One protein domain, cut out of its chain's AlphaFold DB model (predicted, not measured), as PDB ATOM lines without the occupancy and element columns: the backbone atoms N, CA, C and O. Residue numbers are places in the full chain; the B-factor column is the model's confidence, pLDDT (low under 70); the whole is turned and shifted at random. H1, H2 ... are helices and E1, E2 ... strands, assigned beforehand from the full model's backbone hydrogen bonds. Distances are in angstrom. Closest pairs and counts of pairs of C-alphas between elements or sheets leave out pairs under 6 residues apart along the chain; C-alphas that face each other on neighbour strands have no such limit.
ATOM      1  N   SER A 475      22.420  15.625   9.626       95.06
ATOM      2  CA  SER A 475      23.400  16.245   8.727       95.06
ATOM      3  C   SER A 475      23.724  17.687   9.134       95.06
ATOM      4  O   SER A 475      24.849  18.142   8.933       95.06
ATOM      5  N   THR A 476      22.779  18.387   9.773       95.19
ATOM      6  CA  THR A 476      22.953  19.761  10.277       95.19
ATOM      7  C   THR A 476      23.025  19.817  11.812       95.19
ATOM      8  O   THR A 476      22.529  18.913  12.498       95.19
ATOM      9  N   PRO A 477      23.579  20.896  12.403       95.25
ATOM     10  CA  PRO A 477      23.226  21.285  13.771       95.25
ATOM     11  C   PRO A 477      21.722  21.598  13.887       95.25
ATOM     12  O   PRO A 477      21.031  21.771  12.880       95.25
ATOM     13  N   GLU A 478      21.207  21.677  15.117       96.62
ATOM     14  CA  GLU A 478      19.871  22.231  15.360       96.62
ATOM     15  C   GLU A 478      19.928  23.759  15.292       96.62
ATOM     16  O   GLU A 478      20.609  24.407  16.089       96.62
ATOM     17  N   ILE A 479      19.203  24.322  14.330       96.88
ATOM     18  CA  ILE A 479      19.071  25.759  14.113       96.88
ATOM     19  C   ILE A 479      17.850  26.235  14.904       96.88
ATOM     20  O   ILE A 479      16.773  25.647  14.802       96.88
ATOM     21  N   THR A 480      18.002  27.300  15.693       97.06
ATOM     22  CA  THR A 480      16.862  28.032  16.274       97.06
ATOM     23  C   THR A 480      16.387  29.062  15.258       97.06
ATOM     24  O   THR A 480      17.216  29.769  14.691       97.06
ATOM     25  N   CYS A 481      15.082  29.130  15.007       95.56
ATOM     26  CA  CYS A 481      14.522  29.953  13.938       95.56
ATOM     27  C   CYS A 481      14.084  31.327  14.461       95.56
ATOM     28  O   CYS A 481      13.148  31.409  15.259       95.56
ATOM     29  N   ASP A 482      14.714  32.396  13.972       93.38
ATOM     30  CA  ASP A 482      14.242  33.772  14.131       93.38
ATOM     31  C   ASP A 482      13.876  34.385  12.772       93.38
ATOM     32  O   ASP A 482      14.735  34.655  11.933       93.38
ATOM     33  N   PHE A 483      12.580  34.632  12.582       91.06
ATOM     34  CA  PHE A 483      12.009  35.271  11.393       91.06
ATOM     35  C   PHE A 483      11.836  36.797  11.562       91.06
ATOM     36  O   PHE A 483      11.044  37.421  10.856       91.06
ATOM     37  N   SER A 484      12.539  37.417  12.518       90.75
ATOM     38  CA  SER A 484      12.657  38.876  12.612       90.75
ATOM     39  C   SER A 484      13.518  39.461  11.477       90.75
ATOM     40  O   SER A 484      14.294  38.755  10.837       90.75
ATOM     41  N   ASN A 485      13.419  40.776  11.239       84.00
ATOM     42  CA  ASN A 485      14.146  41.470  10.159       84.00
ATOM     43  C   ASN A 485      15.685  41.378  10.254       84.00
ATOM     44  O   ASN A 485      16.361  41.643   9.263       84.00
ATOM     45  N   GLU A 486      16.230  41.061  11.433       86.94
ATOM     46  CA  GLU A 486      17.671  40.879  11.684       86.94
ATOM     47  C   GLU A 486      18.000  39.425  12.097       86.94
ATOM     48  O   GLU A 486      19.131  39.125  12.480       86.94
ATOM     49  N   GLY A 487      17.009  38.528  12.030       90.12
ATOM     50  CA  GLY A 487      17.116  37.114  12.379       90.12
ATOM     51  C   GLY A 487      17.680  36.242  11.255       90.12
ATOM     52  O   GLY A 487      18.021  36.708  10.166       90.12
ATOM     53  N   ASN A 488      17.758  34.935  11.506       93.06
ATOM     54  CA  ASN A 488      18.318  33.954  10.574       93.06
ATOM     55  C   ASN A 488      17.289  33.326   9.613       93.06
ATOM     56  O   ASN A 488      17.551  32.275   9.031       93.06
ATOM     57  N   GLY A 489      16.143  33.978   9.390       91.69
ATOM     58  CA  GLY A 489      15.130  33.565   8.410       91.69
ATOM     59  C   GLY A 489      15.685  33.082   7.053       91.69
ATOM     60  O   GLY A 489      15.234  32.034   6.592       91.69
ATOM     61  N   PRO A 490      16.688  33.746   6.434       93.00
ATOM     62  CA  PRO A 490      17.316  33.265   5.198       93.00
ATOM     63  C   PRO A 490      18.043  31.913   5.333       93.00
ATOM     64  O   PRO A 490      17.861  31.048   4.484       93.00
ATOM     65  N   GLU A 491      18.800  31.696   6.416       93.56
ATOM     66  CA  GLU A 491      19.492  30.424   6.717       93.56
ATOM     67  C   GLU A 491      18.477  29.287   6.926       93.56
ATOM     68  O   GLU A 491      18.654  28.166   6.442       93.56
ATOM     69  N   VAL A 492      17.369  29.585   7.615       93.81
ATOM     70  CA  VAL A 492      16.267  28.639   7.834       93.81
ATOM     71  C   VAL A 492      15.555  28.303   6.518       93.81
ATOM     72  O   VAL A 492      15.239  27.136   6.284       93.81
ATOM     73  N   ALA A 493      15.337  29.292   5.645       92.69
ATOM     74  CA  ALA A 493      14.727  29.093   4.332       92.69
ATOM     75  C   ALA A 493      15.620  28.258   3.397       92.69
ATOM     76  O   ALA A 493      15.129  27.320   2.775       92.69
ATOM     77  N   GLU A 494      16.927  28.534   3.349       92.88
ATOM     78  CA  GLU A 494      17.913  27.753   2.587       92.88
ATOM     79  C   GLU A 494      18.002  26.302   3.092       92.88
ATOM     80  O   GLU A 494      17.947  25.355   2.300       92.88
ATOM     81  N   THR A 495      18.043  26.113   4.415       95.19
ATOM     82  CA  THR A 495      18.036  24.785   5.055       95.19
ATOM     83  C   THR A 495      16.773  23.998   4.696       95.19
ATOM     84  O   THR A 495      16.853  22.820   4.341       95.19
ATOM     85  N   LEU A 496      15.601  24.639   4.761       95.31
ATOM     86  CA  LEU A 496      14.314  24.013   4.461       95.31
ATOM     87  C   LEU A 496      14.164  23.686   2.967       95.31
ATOM     88  O   LEU A 496      13.745  22.579   2.632       95.31
ATOM     89  N   LEU A 497      14.556  24.604   2.078       93.88
ATOM     90  CA  LEU A 497      14.562  24.394   0.628       93.88
ATOM     91  C   LEU A 497      15.478  23.223   0.242       93.88
ATOM     92  O   LEU A 497      15.062  22.334  -0.495       93.88
ATOM     93  N   THR A 498      16.692  23.172   0.797       93.62
ATOM     94  CA  THR A 498      17.652  22.080   0.557       93.62
ATOM     95  C   THR A 498      17.113  20.736   1.055       93.62
ATOM     96  O   THR A 498      17.231  19.721   0.363       93.62
ATOM     97  N   ALA A 499      16.468  20.717   2.226       95.88
ATOM     98  CA  ALA A 499      15.849  19.511   2.771       95.88
ATOM     99  C   ALA A 499      14.687  19.001   1.896       95.88
ATOM    100  O   ALA A 499      14.622  17.803   1.618       95.88
ATOM    101  N   ILE A 500      13.824  19.901   1.404       95.50
ATOM    102  CA  ILE A 500      12.734  19.594   0.460       95.50
ATOM    103  C   ILE A 500      13.295  19.035  -0.854       95.50
ATOM    104  O   ILE A 500      12.957  17.917  -1.246       95.50
ATOM    105  N   CYS A 501      14.192  19.781  -1.504       93.38
ATOM    106  CA  CYS A 501      14.778  19.438  -2.800       93.38
ATOM    107  C   CYS A 501      15.483  18.075  -2.800       93.38
ATOM    108  O   CYS A 501      15.343  17.314  -3.752       93.38
ATOM    109  N   CYS A 502      16.202  17.741  -1.726       93.75
ATOM    110  CA  CYS A 502      16.920  16.472  -1.603       93.75
ATOM    111  C   CYS A 502      16.191  15.395  -0.777       93.75
ATOM    112  O   CYS A 502      16.825  14.423  -0.375       93.75
ATOM    113  N   TYR A 503      14.889  15.542  -0.506       96.25
ATOM    114  CA  TYR A 503      14.088  14.589   0.283       96.25
ATOM    115  C   TYR A 503      14.712  14.167   1.628       96.25
ATOM    116  O   TYR A 503      14.568  13.019   2.063       96.25
ATOM    117  N   HIS A 504      15.378  15.097   2.312       97.19
ATOM    118  CA  HIS A 504      15.852  14.876   3.673       97.19
ATOM    119  C   HIS A 504      14.727  15.191   4.670       97.19
ATOM    120  O   HIS A 504      14.224  16.318   4.691       97.19
ATOM    121  N   PRO A 505      14.324  14.243   5.533       97.75
ATOM    122  CA  PRO A 505      13.415  14.524   6.633       97.75
ATOM    123  C   PRO A 505      13.989  15.569   7.589       97.75
ATOM    124  O   PRO A 505      15.206  15.686   7.754       97.75
ATOM    125  N   VAL A 506      13.112  16.273   8.302       98.12
ATOM    126  CA  VAL A 506      13.518  17.238   9.332       98.12
ATOM    127  C   VAL A 506      12.866  16.931  10.673       98.12
ATOM    128  O   VAL A 506      11.686  16.578  10.754       98.12
ATOM    129  N   ARG A 507      13.625  17.110  11.753       97.88
ATOM    130  CA  ARG A 507      13.072  17.319  13.090       97.88
ATOM    131  C   ARG A 507      12.785  18.807  13.243       97.88
ATOM    132  O   ARG A 507      13.685  19.618  13.048       97.88
ATOM    133  N   ILE A 508      11.563  19.162  13.632       97.62
ATOM    134  CA  ILE A 508      11.228  20.531  14.036       97.62
ATOM    135  C   ILE A 508      10.602  20.586  15.423       97.62
ATOM    136  O   ILE A 508       9.832  19.708  15.820       97.62
ATOM    137  N   THR A 509      10.866  21.681  16.125       97.88
ATOM    138  CA  THR A 509      10.021  22.140  17.229       97.88
ATOM    139  C   THR A 509       8.989  23.104  16.650       97.88
ATOM    140  O   THR A 509       9.354  24.172  16.169       97.88
ATOM    141  N   TYR A 510       7.706  22.740  16.667       96.69
ATOM    142  CA  TYR A 510       6.621  23.503  16.038       96.69
ATOM    143  C   TYR A 510       5.625  24.048  17.065       96.69
ATOM    144  O   TYR A 510       5.177  23.307  17.948       96.69
ATOM    145  N   LYS A 511       5.249  25.325  16.930       96.25
ATOM    146  CA  LYS A 511       4.305  26.032  17.809       96.25
ATOM    147  C   LYS A 511       2.971  26.256  17.097       96.25
ATOM    148  O   LYS A 511       2.866  27.111  16.225       96.25
ATOM    149  N   ASP A 512       1.939  25.508  17.485       92.06
ATOM    150  CA  ASP A 512       0.634  25.575  16.818       92.06
ATOM    151  C   ASP A 512      -0.105  26.916  17.042       92.06
ATOM    152  O   ASP A 512       0.257  27.738  17.890       92.06
ATOM    153  N   LYS A 513      -1.207  27.119  16.307       89.81
ATOM    154  CA  LYS A 513      -2.083  28.303  16.432       89.81
ATOM    155  C   LYS A 513      -2.730  28.463  17.825       89.81
ATOM    156  O   LYS A 513      -3.253  29.532  18.120       89.81
ATOM    157  N   ASN A 514      -2.674  27.441  18.685       90.25
ATOM    158  CA  ASN A 514      -3.124  27.469  20.082       90.25
ATOM    159  C   ASN A 514      -1.970  27.771  21.066       90.25
ATOM    160  O   ASN A 514      -2.172  27.734  22.280       90.25
ATOM    161  N   GLY A 515      -0.756  28.027  20.565       90.50
ATOM    162  CA  GLY A 515       0.455  28.255  21.353       90.50
ATOM    163  C   GLY A 515       1.116  26.985  21.901       90.50
ATOM    164  O   GLY A 515       2.061  27.095  22.683       90.50
ATOM    165  N   ARG A 516       0.653  25.789  21.518       93.88
ATOM    166  CA  ARG A 516       1.213  24.509  21.971       93.88
ATOM    167  C   ARG A 516       2.479  24.193  21.189       93.88
ATOM    168  O   ARG A 516       2.452  24.112  19.965       93.88
ATOM    169  N   ILE A 517       3.570  23.962  21.909       96.12
ATOM    170  CA  ILE A 517       4.845  23.540  21.328       96.12
ATOM    171  C   ILE A 517       4.876  22.008  21.260       96.12
ATOM    172  O   ILE A 517       4.529  21.334  22.229       96.12
ATOM    173  N   SER A 518       5.273  21.458  20.112       94.69
ATOM    174  CA  SER A 518       5.394  20.014  19.880       94.69
ATOM    175  C   SER A 518       6.607  19.693  19.012       94.69
ATOM    176  O   SER A 518       6.845  20.376  18.017       94.69
ATOM    177  N   LEU A 519       7.343  18.639  19.367       95.88
ATOM    178  CA  LEU A 519       8.352  18.050  18.487       95.88
ATOM    179  C   LEU A 519       7.648  17.316  17.333       95.88
ATOM    180  O   LEU A 519       6.595  16.706  17.539       95.88
ATOM    181  N   ARG A 520       8.208  17.388  16.125       95.69
ATOM    182  CA  ARG A 520       7.722  16.693  14.925       95.69
ATOM    183  C   ARG A 520       8.905  16.123  14.159       95.69
ATOM    184  O   ARG A 520       9.883  16.837  13.957       95.69
ATOM    185  N   HIS A 521       8.788  14.887  13.684       96.88
ATOM    186  CA  HIS A 521       9.625  14.368  12.602       96.88
ATOM    187  C   HIS A 521       8.780  14.410  11.328       96.88
ATOM    188  O   HIS A 521       7.680  13.852  11.302       96.88
ATOM    189  N   LEU A 522       9.254  15.148  10.325       97.44
ATOM    190  CA  LEU A 522       8.558  15.415   9.070       97.44
ATOM    191  C   LEU A 522       9.303  14.765   7.907       97.44
ATOM    192  O   LEU A 522      10.512  14.944   7.786       97.44
ATOM    193  N   HIS A 523       8.584  14.054   7.043       95.94
ATOM    194  CA  HIS A 523       9.119  13.426   5.834       95.94
ATOM    195  C   HIS A 523       8.183  13.644   4.632       95.94
ATOM    196  O   HIS A 523       7.035  14.069   4.794       95.94
ATOM    197  N   TYR A 524       8.704  13.398   3.423       95.81
ATOM    198  CA  TYR A 524       8.058  13.729   2.140       95.81
ATOM    199  C   TYR A 524       7.564  15.190   2.088       95.81
ATOM    200  O   TYR A 524       6.421  15.467   1.732       95.81
ATOM    201  N   ILE A 525       8.427  16.113   2.517       96.25
ATOM    202  CA  ILE A 525       8.125  17.538   2.684       96.25
ATOM    203  C   ILE A 525       8.081  18.216   1.309       96.25
ATOM    204  O   ILE A 525       8.973  18.001   0.492       96.25
ATOM    205  N   CYS A 526       7.102  19.087   1.088       95.06
ATOM    206  CA  CYS A 526       7.092  20.056  -0.005       95.06
ATOM    207  C   CYS A 526       6.550  21.408   0.488       95.06
ATOM    208  O   CYS A 526       5.927  21.481   1.549       95.06
ATOM    209  N   PHE A 527       6.735  22.478  -0.286       95.31
ATOM    210  CA  PHE A 527       5.900  23.679  -0.143       95.31
ATOM    211  C   PHE A 527       4.429  23.324  -0.400       95.31
ATOM    212  O   PHE A 527       4.151  22.328  -1.071       95.31
ATOM    213  N   GLN A 528       3.486  24.077   0.170       94.38
ATOM    214  CA  GLN A 528       2.064  23.741   0.050       94.38
ATOM    215  C   GLN A 528       1.617  23.763  -1.427       94.38
ATOM    216  O   GLN A 528       1.677  24.825  -2.046       94.38
ATOM    217  N   PRO A 529       1.132  22.635  -1.988       92.12
ATOM    218  CA  PRO A 529       0.690  22.592  -3.378       92.12
ATOM    219  C   PRO A 529      -0.499  23.510  -3.653       92.12
ATOM    220  O   PRO A 529      -1.422  23.600  -2.840       92.12
ATOM    221  N   GLN A 530      -0.540  24.095  -4.852       85.25
ATOM    222  CA  GLN A 530      -1.684  24.902  -5.306       85.25
ATOM    223  C   GLN A 530      -2.965  24.070  -5.531       85.25
ATOM    224  O   GLN A 530      -4.071  24.606  -5.641       85.25
ATOM    225  N   THR A 531      -2.847  22.740  -5.602       84.31
ATOM    226  CA  THR A 531      -3.981  21.825  -5.777       84.31
ATOM    227  C   THR A 531      -4.590  21.403  -4.433       84.31
ATOM    228  O   THR A 531      -3.894  21.097  -3.474       84.31
ATOM    229  N   ASN A 532      -5.922  21.296  -4.354       80.44
ATOM    230  CA  ASN A 532      -6.621  20.833  -3.138       80.44
ATOM    231  C   ASN A 532      -6.586  19.298  -2.932       80.44
ATOM    232  O   ASN A 532      -7.238  18.785  -2.025       80.44
ATOM    233  N   SER A 533      -5.909  18.542  -3.804       86.12
ATOM    234  CA  SER A 533      -5.952  17.074  -3.829       86.12
ATOM    235  C   SER A 533      -4.632  16.502  -4.341       86.12
ATOM    236  O   SER A 533      -4.460  16.303  -5.544       86.12
ATOM    237  N   TYR A 534      -3.727  16.193  -3.417       89.94
ATOM    238  CA  TYR A 534      -2.390  15.675  -3.696       89.94
ATOM    239  C   TYR A 534      -2.008  14.531  -2.748       89.94
ATOM    240  O   TYR A 534      -2.623  14.318  -1.704       89.94
ATOM    241  N   SER A 535      -0.958  13.804  -3.124       91.81
ATOM    242  CA  SER A 535      -0.263  12.811  -2.299       91.81
ATOM    243  C   SER A 535       1.175  13.264  -2.046       91.81
ATOM    244  O   SER A 535       1.723  14.013  -2.853       91.81
ATOM    245  N   LEU A 536       1.799  12.769  -0.976       93.31
ATOM    246  CA  LEU A 536       3.222  12.975  -0.687       93.31
ATOM    247  C   LEU A 536       3.991  11.648  -0.880       93.31
ATOM    248  O   LEU A 536       3.490  10.628  -0.399       93.31
ATOM    249  N   PRO A 537       5.169  11.618  -1.544       93.25
ATOM    250  CA  PRO A 537       5.864  12.730  -2.212       93.25
ATOM    251  C   PRO A 537       5.049  13.380  -3.341       93.25
ATOM    252  O   PRO A 537       4.346  12.695  -4.088       93.25
ATOM    253  N   TYR A 538       5.119  14.711  -3.447       93.56
ATOM    254  CA  TYR A 538       4.294  15.463  -4.392       93.56
ATOM    255  C   TYR A 538       4.907  15.498  -5.793       93.56
ATOM    256  O   TYR A 538       6.005  16.013  -5.989       93.56
ATOM    257  N   LYS A 539       4.175  14.977  -6.785       92.25
ATOM    258  CA  LYS A 539       4.717  14.739  -8.132       92.25
ATOM    259  C   LYS A 539       5.100  16.004  -8.901       92.25
ATOM    260  O   LYS A 539       6.056  15.967  -9.660       92.25
ATOM    261  N   GLN A 540       4.382  17.108  -8.696       91.06
ATOM    262  CA  GLN A 540       4.623  18.375  -9.401       91.06
ATOM    263  C   GLN A 540       5.521  19.336  -8.599       91.06
ATOM    264  O   GLN A 540       5.686  20.486  -8.986       91.06
ATOM    265  N   MET A 541       6.147  18.873  -7.506       92.06
ATOM    266  CA  MET A 541       6.931  19.712  -6.589       92.06
ATOM    267  C   MET A 541       8.009  20.545  -7.297       92.06
ATOM    268  O   MET A 541       8.100  21.745  -7.060       92.06
ATOM    269  N   PHE A 542       8.802  19.944  -8.189       92.38
ATOM    270  CA  PHE A 542       9.822  20.688  -8.933       92.38
ATOM    271  C   PHE A 542       9.215  21.610  -9.998       92.38
ATOM    272  O   PHE A 542       9.702  22.722 -10.168       92.38
ATOM    273  N   GLN A 543       8.123  21.207 -10.660       90.69
ATOM    274  CA  GLN A 543       7.410  22.067 -11.615       90.69
ATOM    275  C   GLN A 543       6.888  23.345 -10.934       90.69
ATOM    276  O   GLN A 543       7.059  24.438 -11.469       90.69
ATOM    277  N   GLU A 544       6.305  23.224  -9.734       90.00
ATOM    278  CA  GLU A 544       5.830  24.370  -8.948       90.00
ATOM    279  C   GLU A 544       6.993  25.214  -8.388       90.00
ATOM    280  O   GLU A 544       6.907  26.440  -8.429       90.00
ATOM    281  N   MET A 545       8.111  24.606  -7.957       88.56
ATOM    282  CA  MET A 545       9.306  25.344  -7.494       88.56
ATOM    283  C   MET A 545      10.048  26.107  -8.605       88.56
ATOM    284  O   MET A 545      10.676  27.121  -8.312       88.56
ATOM    285  N   PHE A 546       9.963  25.674  -9.867       85.88
ATOM    286  CA  PHE A 546      10.454  26.444 -11.021       85.88
ATOM    287  C   PHE A 546       9.419  27.455 -11.564       85.88
ATOM    288  O   PHE A 546       9.659  28.082 -12.596       85.88
ATOM    289  N   SER A 547       8.278  27.635 -10.888       83.31
ATOM    290  CA  SER A 547       7.234  28.599 -11.255       83.31
ATOM    291  C   SER A 547       7.244  29.845 -10.360       83.31
ATOM    292  O   SER A 547       7.711  29.815  -9.224       83.31
ATOM    293  N   GLU A 548       6.639  30.939 -10.830       75.19
ATOM    294  CA  GLU A 548       6.478  32.177 -10.045       75.19
ATOM    295  C   GLU A 548       5.425  32.073  -8.912       75.19
ATOM    296  O   GLU A 548       5.202  33.046  -8.196       75.19
ATOM    297  N   ASN A 549       4.763  30.917  -8.733       74.25
ATOM    298  CA  ASN A 549       3.578  30.750  -7.873       74.25
ATOM    299  C   ASN A 549       3.798  29.813  -6.662       74.25
ATOM    300  O   ASN A 549       2.876  29.112  -6.240       74.25
ATOM    301  N   LEU A 550       5.007  29.776  -6.100       86.62
ATOM    302  CA  LEU A 550       5.331  28.951  -4.931       86.62
ATOM    303  C   LEU A 550       4.766  29.548  -3.622       86.62
ATOM    304  O   LEU A 550       4.990  30.724  -3.330       86.62
ATOM    305  N   ASP A 551       4.078  28.745  -2.799       88.44
ATOM    306  CA  ASP A 551       3.711  29.147  -1.429       88.44
ATOM    307  C   ASP A 551       4.975  29.207  -0.558       88.44
ATOM    308  O   ASP A 551       5.653  28.201  -0.352       88.44
ATOM    309  N   THR A 552       5.306  30.401  -0.066       86.75
ATOM    310  CA  THR A 552       6.507  30.677   0.738       86.75
ATOM    311  C   THR A 552       6.213  30.872   2.231       86.75
ATOM    312  O   THR A 552       7.141  31.076   3.010       86.75
ATOM    313  N   ASP A 553       4.948  30.750   2.652       92.81
ATOM    314  CA  ASP A 553       4.517  30.778   4.058       92.81
ATOM    315  C   ASP A 553       4.257  29.364   4.620       92.81
ATOM    316  O   ASP A 553       4.315  29.163   5.842       92.81
ATOM    317  N   HIS A 554       3.972  28.379   3.758       95.25
ATOM    318  CA  HIS A 554       3.503  27.047   4.150       95.25
ATOM    319  C   HIS A 554       4.281  25.891   3.508       95.25
ATOM    320  O   HIS A 554       4.527  25.858   2.303       95.25
ATOM    321  N   ILE A 555       4.547  24.859   4.311       96.69
ATOM    322  CA  ILE A 555       4.952  23.525   3.844       96.69
ATOM    323  C   ILE A 555       3.872  22.497   4.168       96.69
ATOM    324  O   ILE A 555       3.179  22.631   5.178       96.69
ATOM    325  N   THR A 556       3.788  21.427   3.384       96.25
ATOM    326  CA  THR A 556       3.052  20.213   3.749       96.25
ATOM    327  C   THR A 556       4.022  19.039   3.888       96.25
ATOM    328  O   THR A 556       4.920  18.864   3.070       96.25
ATOM    329  N   ALA A 557       3.846  18.220   4.926       97.12
ATOM    330  CA  ALA A 557       4.637  17.009   5.152       97.12
ATOM    331  C   ALA A 557       3.802  15.895   5.798       97.12
ATOM    332  O   ALA A 557       2.773  16.169   6.425       97.12
ATOM    333  N   ILE A 558       4.269  14.646   5.711       96.19
ATOM    334  CA  ILE A 558       3.796  13.563   6.586       96.19
ATOM    335  C   ILE A 558       4.556  13.659   7.915       96.19
ATOM    336  O   ILE A 558       5.753  13.947   7.942       96.19
ATOM    337  N   CYS A 559       3.858  13.446   9.030       94.06
ATOM    338  CA  CYS A 559       4.425  13.511  10.376       94.06
ATOM    339  C   CYS A 559       4.496  12.107  10.989       94.06
ATOM    340  O   CYS A 559       3.586  11.304  10.799       94.06
ATOM    341  N   ALA A 560       5.517  11.838  11.806       88.00
ATOM    342  CA  ALA A 560       5.537  10.676  12.699       88.00
ATOM    343  C   ALA A 560       4.187  10.485  13.431       88.00
ATOM    344  O   ALA A 560       3.546  11.466  13.842       88.00
ATOM    345  N   HIS A 561       3.747   9.230  13.566       82.56
ATOM    346  CA  HIS A 561       2.427   8.809  14.082       82.56
ATOM    347  C   HIS A 561       1.189   9.302  13.297       82.56
ATOM    348  O   HIS A 561       0.064   9.113  13.757       82.56
ATOM    349  N   HIS A 562       1.352   9.962  12.144       85.75
ATOM    350  CA  HIS A 562       0.255  10.583  11.388       85.75
ATOM    351  C   HIS A 562       0.446  10.389   9.867       85.75
ATOM    352  O   HIS A 562       1.081  11.231   9.232       85.75
ATOM    353  N   PRO A 563      -0.132   9.338   9.251       83.12
ATOM    354  CA  PRO A 563       0.066   9.032   7.826       83.12
ATOM    355  C   PRO A 563      -0.602  10.035   6.864       83.12
ATOM    356  O   PRO A 563      -0.384   9.979   5.657       83.12
ATOM    357  N   GLU A 564      -1.428  10.948   7.379       90.00
ATOM    358  CA  GLU A 564      -2.041  12.029   6.609       90.00
ATOM    359  C   GLU A 564      -1.081  13.217   6.463       90.00
ATOM    360  O   GLU A 564      -0.488  13.674   7.444       90.00
ATOM    361  N   ALA A 565      -0.998  13.768   5.252       93.38
ATOM    362  CA  ALA A 565      -0.281  15.006   4.964       93.38
ATOM    363  C   ALA A 565      -0.843  16.190   5.778       93.38
ATOM    364  O   ALA A 565      -2.061  16.350   5.903       93.38
ATOM    365  N   ARG A 566       0.034  17.032   6.341       93.75
ATOM    366  CA  ARG A 566      -0.344  18.178   7.188       93.75
ATOM    367  C   ARG A 566       0.426  19.436   6.827       93.75
ATOM    368  O   ARG A 566       1.646  19.391   6.692       93.75
ATOM    369  N   THR A 567      -0.299  20.548   6.720       94.88
ATOM    370  CA  THR A 567       0.266  21.884   6.511       94.88
ATOM    371  C   THR A 567       0.869  22.434   7.807       94.88
ATOM    372  O   THR A 567       0.228  22.402   8.860       94.88
ATOM    373  N   PHE A 568       2.062  23.016   7.711       95.38
ATOM    374  CA  PHE A 568       2.749  23.759   8.763       95.38
ATOM    375  C   PHE A 568       3.090  25.162   8.247       95.38
ATOM    376  O   PHE A 568       3.587  25.312   7.134       95.38
ATOM    377  N   ILE A 569       2.842  26.191   9.062       95.88
ATOM    378  CA  ILE A 569       3.294  27.561   8.767       95.88
ATOM    379  C   ILE A 569       4.791  27.647   9.082       95.88
ATOM    380  O   ILE A 569       5.191  27.347  10.209       95.88
ATOM    381  N   ILE A 570       5.607  28.084   8.125       95.38
ATOM    382  CA  ILE A 570       7.073  28.159   8.253       95.38
ATOM    383  C   ILE A 570       7.457  29.084   9.418       95.38
ATOM    384  O   ILE A 570       8.182  28.675  10.324       95.38
ATOM    385  N   ASN A 571       6.823  30.257   9.500       94.50
ATOM    386  CA  ASN A 571       6.965  31.238  10.586       94.50
ATOM    387  C   ASN A 571       6.500  30.747  11.987       94.50
ATOM    388  O   ASN A 571       6.529  31.503  12.958       94.50
ATOM    389  N   GLN A 572       6.036  29.495  12.120       95.38
ATOM    390  CA  GLN A 572       5.678  28.839  13.390       95.38
ATOM    391  C   GLN A 572       6.636  27.698  13.790       95.38
ATOM    392  O   GLN A 572       6.472  27.079  14.850       95.38
ATOM    393  N   ILE A 573       7.658  27.433  12.974       96.75
ATOM    394  CA  ILE A 573       8.818  26.613  13.333       96.75
ATOM    395  C   ILE A 573       9.664  27.390  14.362       96.75
ATOM    396  O   ILE A 573       9.765  28.615  14.319       96.75
ATOM    397  N   GLN A 574      10.208  26.694  15.360       97.25
ATOM    398  CA  GLN A 574      11.018  27.267  16.449       97.25
ATOM    399  C   GLN A 574      12.442  26.700  16.450       97.25
ATOM    400  O   GLN A 574      13.390  27.432  16.718       97.25
ATOM    401  N   THR A 575      12.593  25.415  16.116       98.12
ATOM    402  CA  THR A 575      13.883  24.818  15.743       98.12
ATOM    403  C   THR A 575      13.717  23.933  14.516       98.12
ATOM    404  O   THR A 575      12.633  23.379  14.312       98.12
ATOM    405  N   ILE A 576      14.787  23.780  13.734       98.00
ATOM    406  CA  ILE A 576      14.901  22.836  12.617       98.00
ATOM    407  C   ILE A 576      16.243  22.095  12.683       98.00
ATOM    408  O   ILE A 576      17.283  22.690  12.964       98.00
ATOM    409  N   GLN A 577      16.227  20.787  12.434       97.75
ATOM    410  CA  GLN A 577      17.422  19.964  12.263       97.75
ATOM    411  C   GLN A 577      17.170  18.907  11.180       97.75
ATOM    412  O   GLN A 577      16.167  18.195  11.234       97.75
ATOM    413  N   VAL A 578      18.066  18.794  10.201       98.19
ATOM    414  CA  VAL A 578      17.914  17.890   9.050       98.19
ATOM    415  C   VAL A 578      18.494  16.512   9.380       98.19
ATOM    416  O   VAL A 578      19.593  16.414   9.930       98.19
ATOM    417  N   PHE A 579      17.759  15.439   9.073       98.00
ATOM    418  CA  PHE A 579      18.245  14.064   9.211       98.00
ATOM    419  C   PHE A 579      19.232  13.718   8.082       98.00
ATOM    420  O   PHE A 579      19.007  14.054   6.922       98.00
ATOM    421  N   ASP A 580      20.301  12.989   8.405       96.56
ATOM    422  CA  ASP A 580      21.242  12.417   7.429       96.56
ATOM    423  C   ASP A 580      20.651  11.113   6.849       96.56
ATOM    424  O   ASP A 580      21.102   9.999   7.126       96.56
ATOM    425  N   ALA A 581      19.545  11.254   6.113       96.25
ATOM    426  CA  ALA A 581      18.874  10.180   5.386       96.25
ATOM    427  C   ALA A 581      18.049  10.726   4.214       96.25
ATOM    428  O   ALA A 581      17.243  11.637   4.388       96.25
ATOM    429  N   PHE A 582      18.195  10.104   3.049       96.94
ATOM    430  CA  PHE A 582      17.352  10.319   1.874       96.94
ATOM    431  C   PHE A 582      16.080   9.463   1.972       96.94
ATOM    432  O   PHE A 582      16.174   8.234   1.975       96.94
ATOM    433  N   VAL A 583      14.889  10.069   2.061       95.88
ATOM    434  CA  VAL A 583      13.634   9.332   2.329       95.88
ATOM    435  C   VAL A 583      12.568   9.651   1.288       95.88
ATOM    436  O   VAL A 583      11.975  10.726   1.283       95.88
ATOM    437  N   THR A 584      12.296   8.682   0.412       94.94
ATOM    438  CA  THR A 584      11.367   8.825  -0.722       94.94
ATOM    439  C   THR A 584      10.633   7.515  -1.060       94.94
ATOM    440  O   THR A 584      10.906   6.466  -0.471       94.94
ATOM    441  N   THR A 585       9.711   7.565  -2.022       94.31
ATOM    442  CA  THR A 585       9.050   6.397  -2.645       94.31
ATOM    443  C   THR A 585       9.548   6.224  -4.092       94.31
ATOM    444  O   THR A 585      10.227   7.119  -4.595       94.31
ATOM    445  N   PRO A 586       9.224   5.131  -4.817       92.06
ATOM    446  CA  PRO A 586       9.523   5.032  -6.251       92.06
ATOM    447  C   PRO A 586       9.002   6.225  -7.059       92.06
ATOM    448  O   PRO A 586       9.710   6.749  -7.910       92.06
ATOM    449  N   GLU A 587       7.793   6.698  -6.756       92.25
ATOM    450  CA  GLU A 587       7.184   7.860  -7.405       92.25
ATOM    451  C   GLU A 587       7.966   9.141  -7.114       92.25
ATOM    452  O   GLU A 587       8.217   9.918  -8.031       92.25
ATOM    453  N   GLY A 588       8.382   9.342  -5.858       93.88
ATOM    454  CA  GLY A 588       9.243  10.463  -5.492       93.88
ATOM    455  C   GLY A 588      10.604  10.390  -6.186       93.88
ATOM    456  O   GLY A 588      11.079  11.395  -6.699       93.88
ATOM    457  N   LEU A 589      11.214   9.206  -6.295       94.25
ATOM    458  CA  LEU A 589      12.485   9.036  -7.003       94.25
ATOM    459  C   LEU A 589      12.379   9.392  -8.497       94.25
ATOM    460  O   LEU A 589      13.306   9.999  -9.031       94.25
ATOM    461  N   GLU A 590      11.266   9.082  -9.170       94.19
ATOM    462  CA  GLU A 590      11.030   9.575 -10.537       94.19
ATOM    463  C   GLU A 590      10.821  11.100 -10.570       94.19
ATOM    464  O   GLU A 590      11.405  11.768 -11.421       94.19
ATOM    465  N   THR A 591      10.088  11.679  -9.611       94.38
ATOM    466  CA  THR A 591       9.939  13.142  -9.487       94.38
ATOM    467  C   THR A 591      11.269  13.857  -9.207       94.38
ATOM    468  O   THR A 591      11.469  14.965  -9.693       94.38
ATOM    469  N   LEU A 592      12.225  13.240  -8.506       94.75
ATOM    470  CA  LEU A 592      13.576  13.795  -8.348       94.75
ATOM    471  C   LEU A 592      14.384  13.750  -9.649       94.75
ATOM    472  O   LEU A 592      15.078  14.715  -9.960       94.75
ATOM    473  N   LYS A 593      14.270  12.681 -10.449       94.25
ATOM    474  CA  LYS A 593      14.872  12.643 -11.797       94.25
ATOM    475  C   LYS A 593      14.272  13.713 -12.706       94.25
ATOM    476  O   LYS A 593      15.004  14.352 -13.455       94.25
ATOM    477  N   GLU A 594      12.963  13.934 -12.611       93.81
ATOM    478  CA  GLU A 594      12.287  15.042 -13.282       93.81
ATOM    479  C   GLU A 594      12.827  16.397 -12.793       93.81
ATOM    480  O   GLU A 594      13.154  17.246 -13.614       93.81
ATOM    481  N   GLY A 595      13.036  16.575 -11.485       93.38
ATOM    482  CA  GLY A 595      13.683  17.760 -10.910       93.38
ATOM    483  C   GLY A 595      15.103  18.010 -11.430       93.38
ATOM    484  O   GLY A 595      15.431  19.141 -11.780       93.38
ATOM    485  N   ILE A 596      15.927  16.963 -11.551       95.25
ATOM    486  CA  ILE A 596      17.278  17.024 -12.142       95.25
ATOM    487  C   ILE A 596      17.208  17.439 -13.621       95.25
ATOM    488  O   ILE A 596      17.984  18.290 -14.064       95.25
ATOM    489  N   GLN A 597      16.266  16.875 -14.382       94.19
ATOM    490  CA  GLN A 597      16.056  17.221 -15.789       94.19
ATOM    491  C   GLN A 597      15.588  18.678 -15.939       94.19
ATOM    492  O   GLN A 597      16.196  19.433 -16.690       94.19
ATOM    493  N   LEU A 598      14.594  19.112 -15.156       94.19
ATOM    494  CA  LEU A 598      14.098  20.491 -15.141       94.19
ATOM    495  C   LEU A 598      15.185  21.496 -14.731       94.19
ATOM    496  O   LEU A 598      15.303  22.546 -15.363       94.19
ATOM    497  N   ALA A 599      16.012  21.181 -13.729       93.44
ATOM    498  CA  ALA A 599      17.161  22.007 -13.353       93.44
ATOM    499  C   ALA A 599      18.167  22.130 -14.514       93.44
ATOM    500  O   ALA A 599      18.642  23.227 -14.807       93.44
ATOM    501  N   THR A 600      18.437  21.025 -15.216       92.69
ATOM    502  CA  THR A 600      19.329  20.987 -16.386       92.69
ATOM    503  C   THR A 600      18.778  21.820 -17.548       92.69
ATOM    504  O   THR A 600      19.502  22.647 -18.103       92.69
ATOM    505  N   ASP A 601      17.496  21.662 -17.883       92.38
ATOM    506  CA  ASP A 601      16.839  22.362 -18.995       92.38
ATOM    507  C   ASP A 601      16.687  23.873 -18.739       92.38
ATOM    508  O   ASP A 601      16.766  24.672 -19.672       92.38
ATOM    509  N   ASN A 602      16.551  24.285 -17.472       90.31
ATOM    510  CA  ASN A 602      16.578  25.694 -17.053       90.31
ATOM    511  C   ASN A 602      18.007  26.244 -16.832       90.31
ATOM    512  O   ASN A 602      18.171  27.378 -16.381       90.31
ATOM    513  N   GLY A 603      19.053  25.468 -17.142       90.06
ATOM    514  CA  GLY A 603      20.455  25.894 -17.061       90.06
ATOM    515  C   GLY A 603      21.048  25.965 -15.646       90.06
ATOM    516  O   GLY A 603      22.161  26.465 -15.479       90.06
ATOM    517  N   GLN A 604      20.352  25.454 -14.629       90.50
ATOM    518  CA  GLN A 604      20.793  25.442 -13.231       90.50
ATOM    519  C   GLN A 604      21.683  24.223 -12.938       90.50
ATOM    520  O   GLN A 604      21.315  23.317 -12.189       90.50
ATOM    521  N   ALA A 605      22.872  24.200 -13.548       89.75
ATOM    522  CA  ALA A 605      23.805  23.071 -13.463       89.75
ATOM    523  C   ALA A 605      24.204  22.705 -12.018       89.75
ATOM    524  O   ALA A 605      24.245  21.524 -11.684       89.75
ATOM    525  N   GLU A 606      24.432  23.699 -11.153       89.06
ATOM    526  CA  GLU A 606      24.786  23.482  -9.738       89.06
ATOM    527  C   GLU A 606      23.653  22.780  -8.968       89.06
ATOM    528  O   GLU A 606      23.900  21.840  -8.214       89.06
ATOM    529  N   LEU A 607      22.392  23.161  -9.214       89.38
ATOM    530  CA  LEU A 607      21.232  22.489  -8.621       89.38
ATOM    531  C   LEU A 607      21.075  21.062  -9.166       89.38
ATOM    532  O   LEU A 607      20.815  20.143  -8.394       89.38
ATOM    533  N   ALA A 608      21.271  20.853 -10.471       92.25
ATOM    534  CA  ALA A 608      21.221  19.519 -11.071       92.25
ATOM    535  C   ALA A 608      22.296  18.576 -10.490       92.25
ATOM    536  O   ALA A 608      22.012  17.399 -10.254       92.25
ATOM    537  N   GLU A 609      23.502  19.084 -10.203       93.12
ATOM    538  CA  GLU A 609      24.571  18.334  -9.529       93.12
ATOM    539  C   GLU A 609      24.200  17.997  -8.076       93.12
ATOM    540  O   GLU A 609      24.293  16.831  -7.685       93.12
ATOM    541  N   VAL A 610      23.692  18.965  -7.300       91.69
ATOM    542  CA  VAL A 610      23.229  18.745  -5.914       91.69
ATOM    543  C   VAL A 610      22.108  17.702  -5.853       91.69
ATOM    544  O   VAL A 610      22.229  16.720  -5.122       91.69
ATOM    545  N   LEU A 611      21.050  17.859  -6.658       93.75
ATOM    546  CA  LEU A 611      19.926  16.916  -6.709       93.75
ATOM    547  C   LEU A 611      20.375  15.500  -7.110       93.75
ATOM    548  O   LEU A 611      19.885  14.517  -6.552       93.75
ATOM    549  N   SER A 612      21.336  15.387  -8.034       92.50
ATOM    550  CA  SER A 612      21.918  14.100  -8.441       92.50
ATOM    551  C   SER A 612      22.753  13.465  -7.325       92.50
ATOM    552  O   SER A 612      22.646  12.264  -7.083       92.50
ATOM    553  N   GLY A 613      23.563  14.266  -6.623       91.50
ATOM    554  CA  GLY A 613      24.406  13.820  -5.510       91.50
ATOM    555  C   GLY A 613      23.626  13.378  -4.268       91.50
ATOM    556  O   GLY A 613      24.146  12.609  -3.463       91.50
ATOM    557  N   CYS A 614      22.370  13.812  -4.129       89.94
ATOM    558  CA  CYS A 614      21.485  13.412  -3.038       89.94
ATOM    559  C   CYS A 614      20.898  11.992  -3.183       89.94
ATOM    560  O   CYS A 614      20.338  11.484  -2.214       89.94
ATOM    561  N   ILE A 615      21.028  11.325  -4.340       92.00
ATOM    562  CA  ILE A 615      20.552   9.942  -4.530       92.00
ATOM    563  C   ILE A 615      21.604   8.944  -4.000       92.00
ATOM    564  O   ILE A 615      22.720   8.911  -4.521       92.00
ATOM    565  N   PRO A 616      21.279   8.069  -3.024       88.69
ATOM    566  CA  PRO A 616      22.224   7.075  -2.514       88.69
ATOM    567  C   PRO A 616      22.727   6.092  -3.585       88.69
ATOM    568  O   PRO A 616      21.934   5.512  -4.332       88.69
ATOM    569  N   ALA A 617      24.049   5.874  -3.599       75.44
ATOM    570  CA  ALA A 617      24.770   4.968  -4.506       75.44
ATOM    571  C   ALA A 617      24.247   3.523  -4.489       75.44
ATOM    572  O   ALA A 617      23.772   3.045  -3.432       75.44
TER     573      ALA A 617
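This is residues 475 to 617 of the 617 residues of an uncharacterized protein of Phocaeicola coprophilus (UniProt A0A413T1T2). A strongly twisted antiparallel sheet of five strands has the helix H1 packed on it, and a helical hairpin of H3 and H4 sits off one end of these two. The small helix H2 lies between the hairpin and the sheet, touching H3 and only grazing the sheet. The printed part has 143 residues, with four named helices and five named strands along the chain as H1 E1 E2 H2 E3 E4 E5 H3 H4, and the sheet runs E4 E3 E2 E1 E5. The class is mixed, helices and strands, and the whole is compact and rounded, with a radius of gyration of the C-alphas of 14.7 A and spans of 43 by 34 by 32 A.

After residues 475 to 488, which hold no named element, H1 takes residues 489 to 501, beginning with C-alpha 489 at (15.130, 33.565, 8.410) and spanning 18.0 A. E1 is residues 506 to 511. E2, residues 517 to 527, is the longest strand; it starts with C-alpha 517 at (4.845, 23.540, 21.328), spans 21.5 A and bends by 101 degrees at residue 524. H2 is residues 541 to 545 and E3 is residues 554 to 559. E4, residues 562 to 569, spans 17.4 A and bends by 69 degrees at residue 565. E5 is residues 573 to 578. H3, residues 586 to 601, spans 22.7 A, and H4, residues 605 to 613, ends with C-alpha 613 at (24.406, 13.820, -5.510).

E4 and E5 are the edge strands of the sheet, and they meet only through their link. E2 is staggered, pairing with E1 over residues 517 to 522 and with E3 over residues 522 to 527. N 508 and O 520 of the hairpin E1 and E2 are within hydrogen-bond range at 2.9 A, and N 556 and O 526 of the neighbour strands E3 and E2 are within hydrogen-bond range at 2.8 A. N 568 and O 555 of the hairpin E3 and E4 are 2.8 A apart, and N 507 and O 577 of E1 and E5 are also 2.8 A apart. Residues 479 to 480 pair antiparallel with residues 575 to 576 of E5. H1 is on the sheet with residues 492 to 501; its closest C-alphas to E2 are those of Ile 500 and Ile 525, 5.5 A apart. H2 touches residues 591 to 598 of H3, the closest C-alphas being those of Phe 542 and Gly 595 at 5.2 A. H3 and H4 touch, closest at the C-alphas of Ile 596 and Ala 608, 4.8 A, with a shallow tilt of 22 degrees, opposite ways. H3 and H4 are not on the sheet. In H1, H2, H3 and H4 every O i to N i+4 pair is within hydrogen-bond range.

The two C-alphas farthest apart are those of Asn 514 and Asp 601, 44.2 A. The printed part has no cut, and the link from E2 to H2, 13 residues, is long. Mean pLDDT of the printed part is 92.7, and no printed residue is under 70.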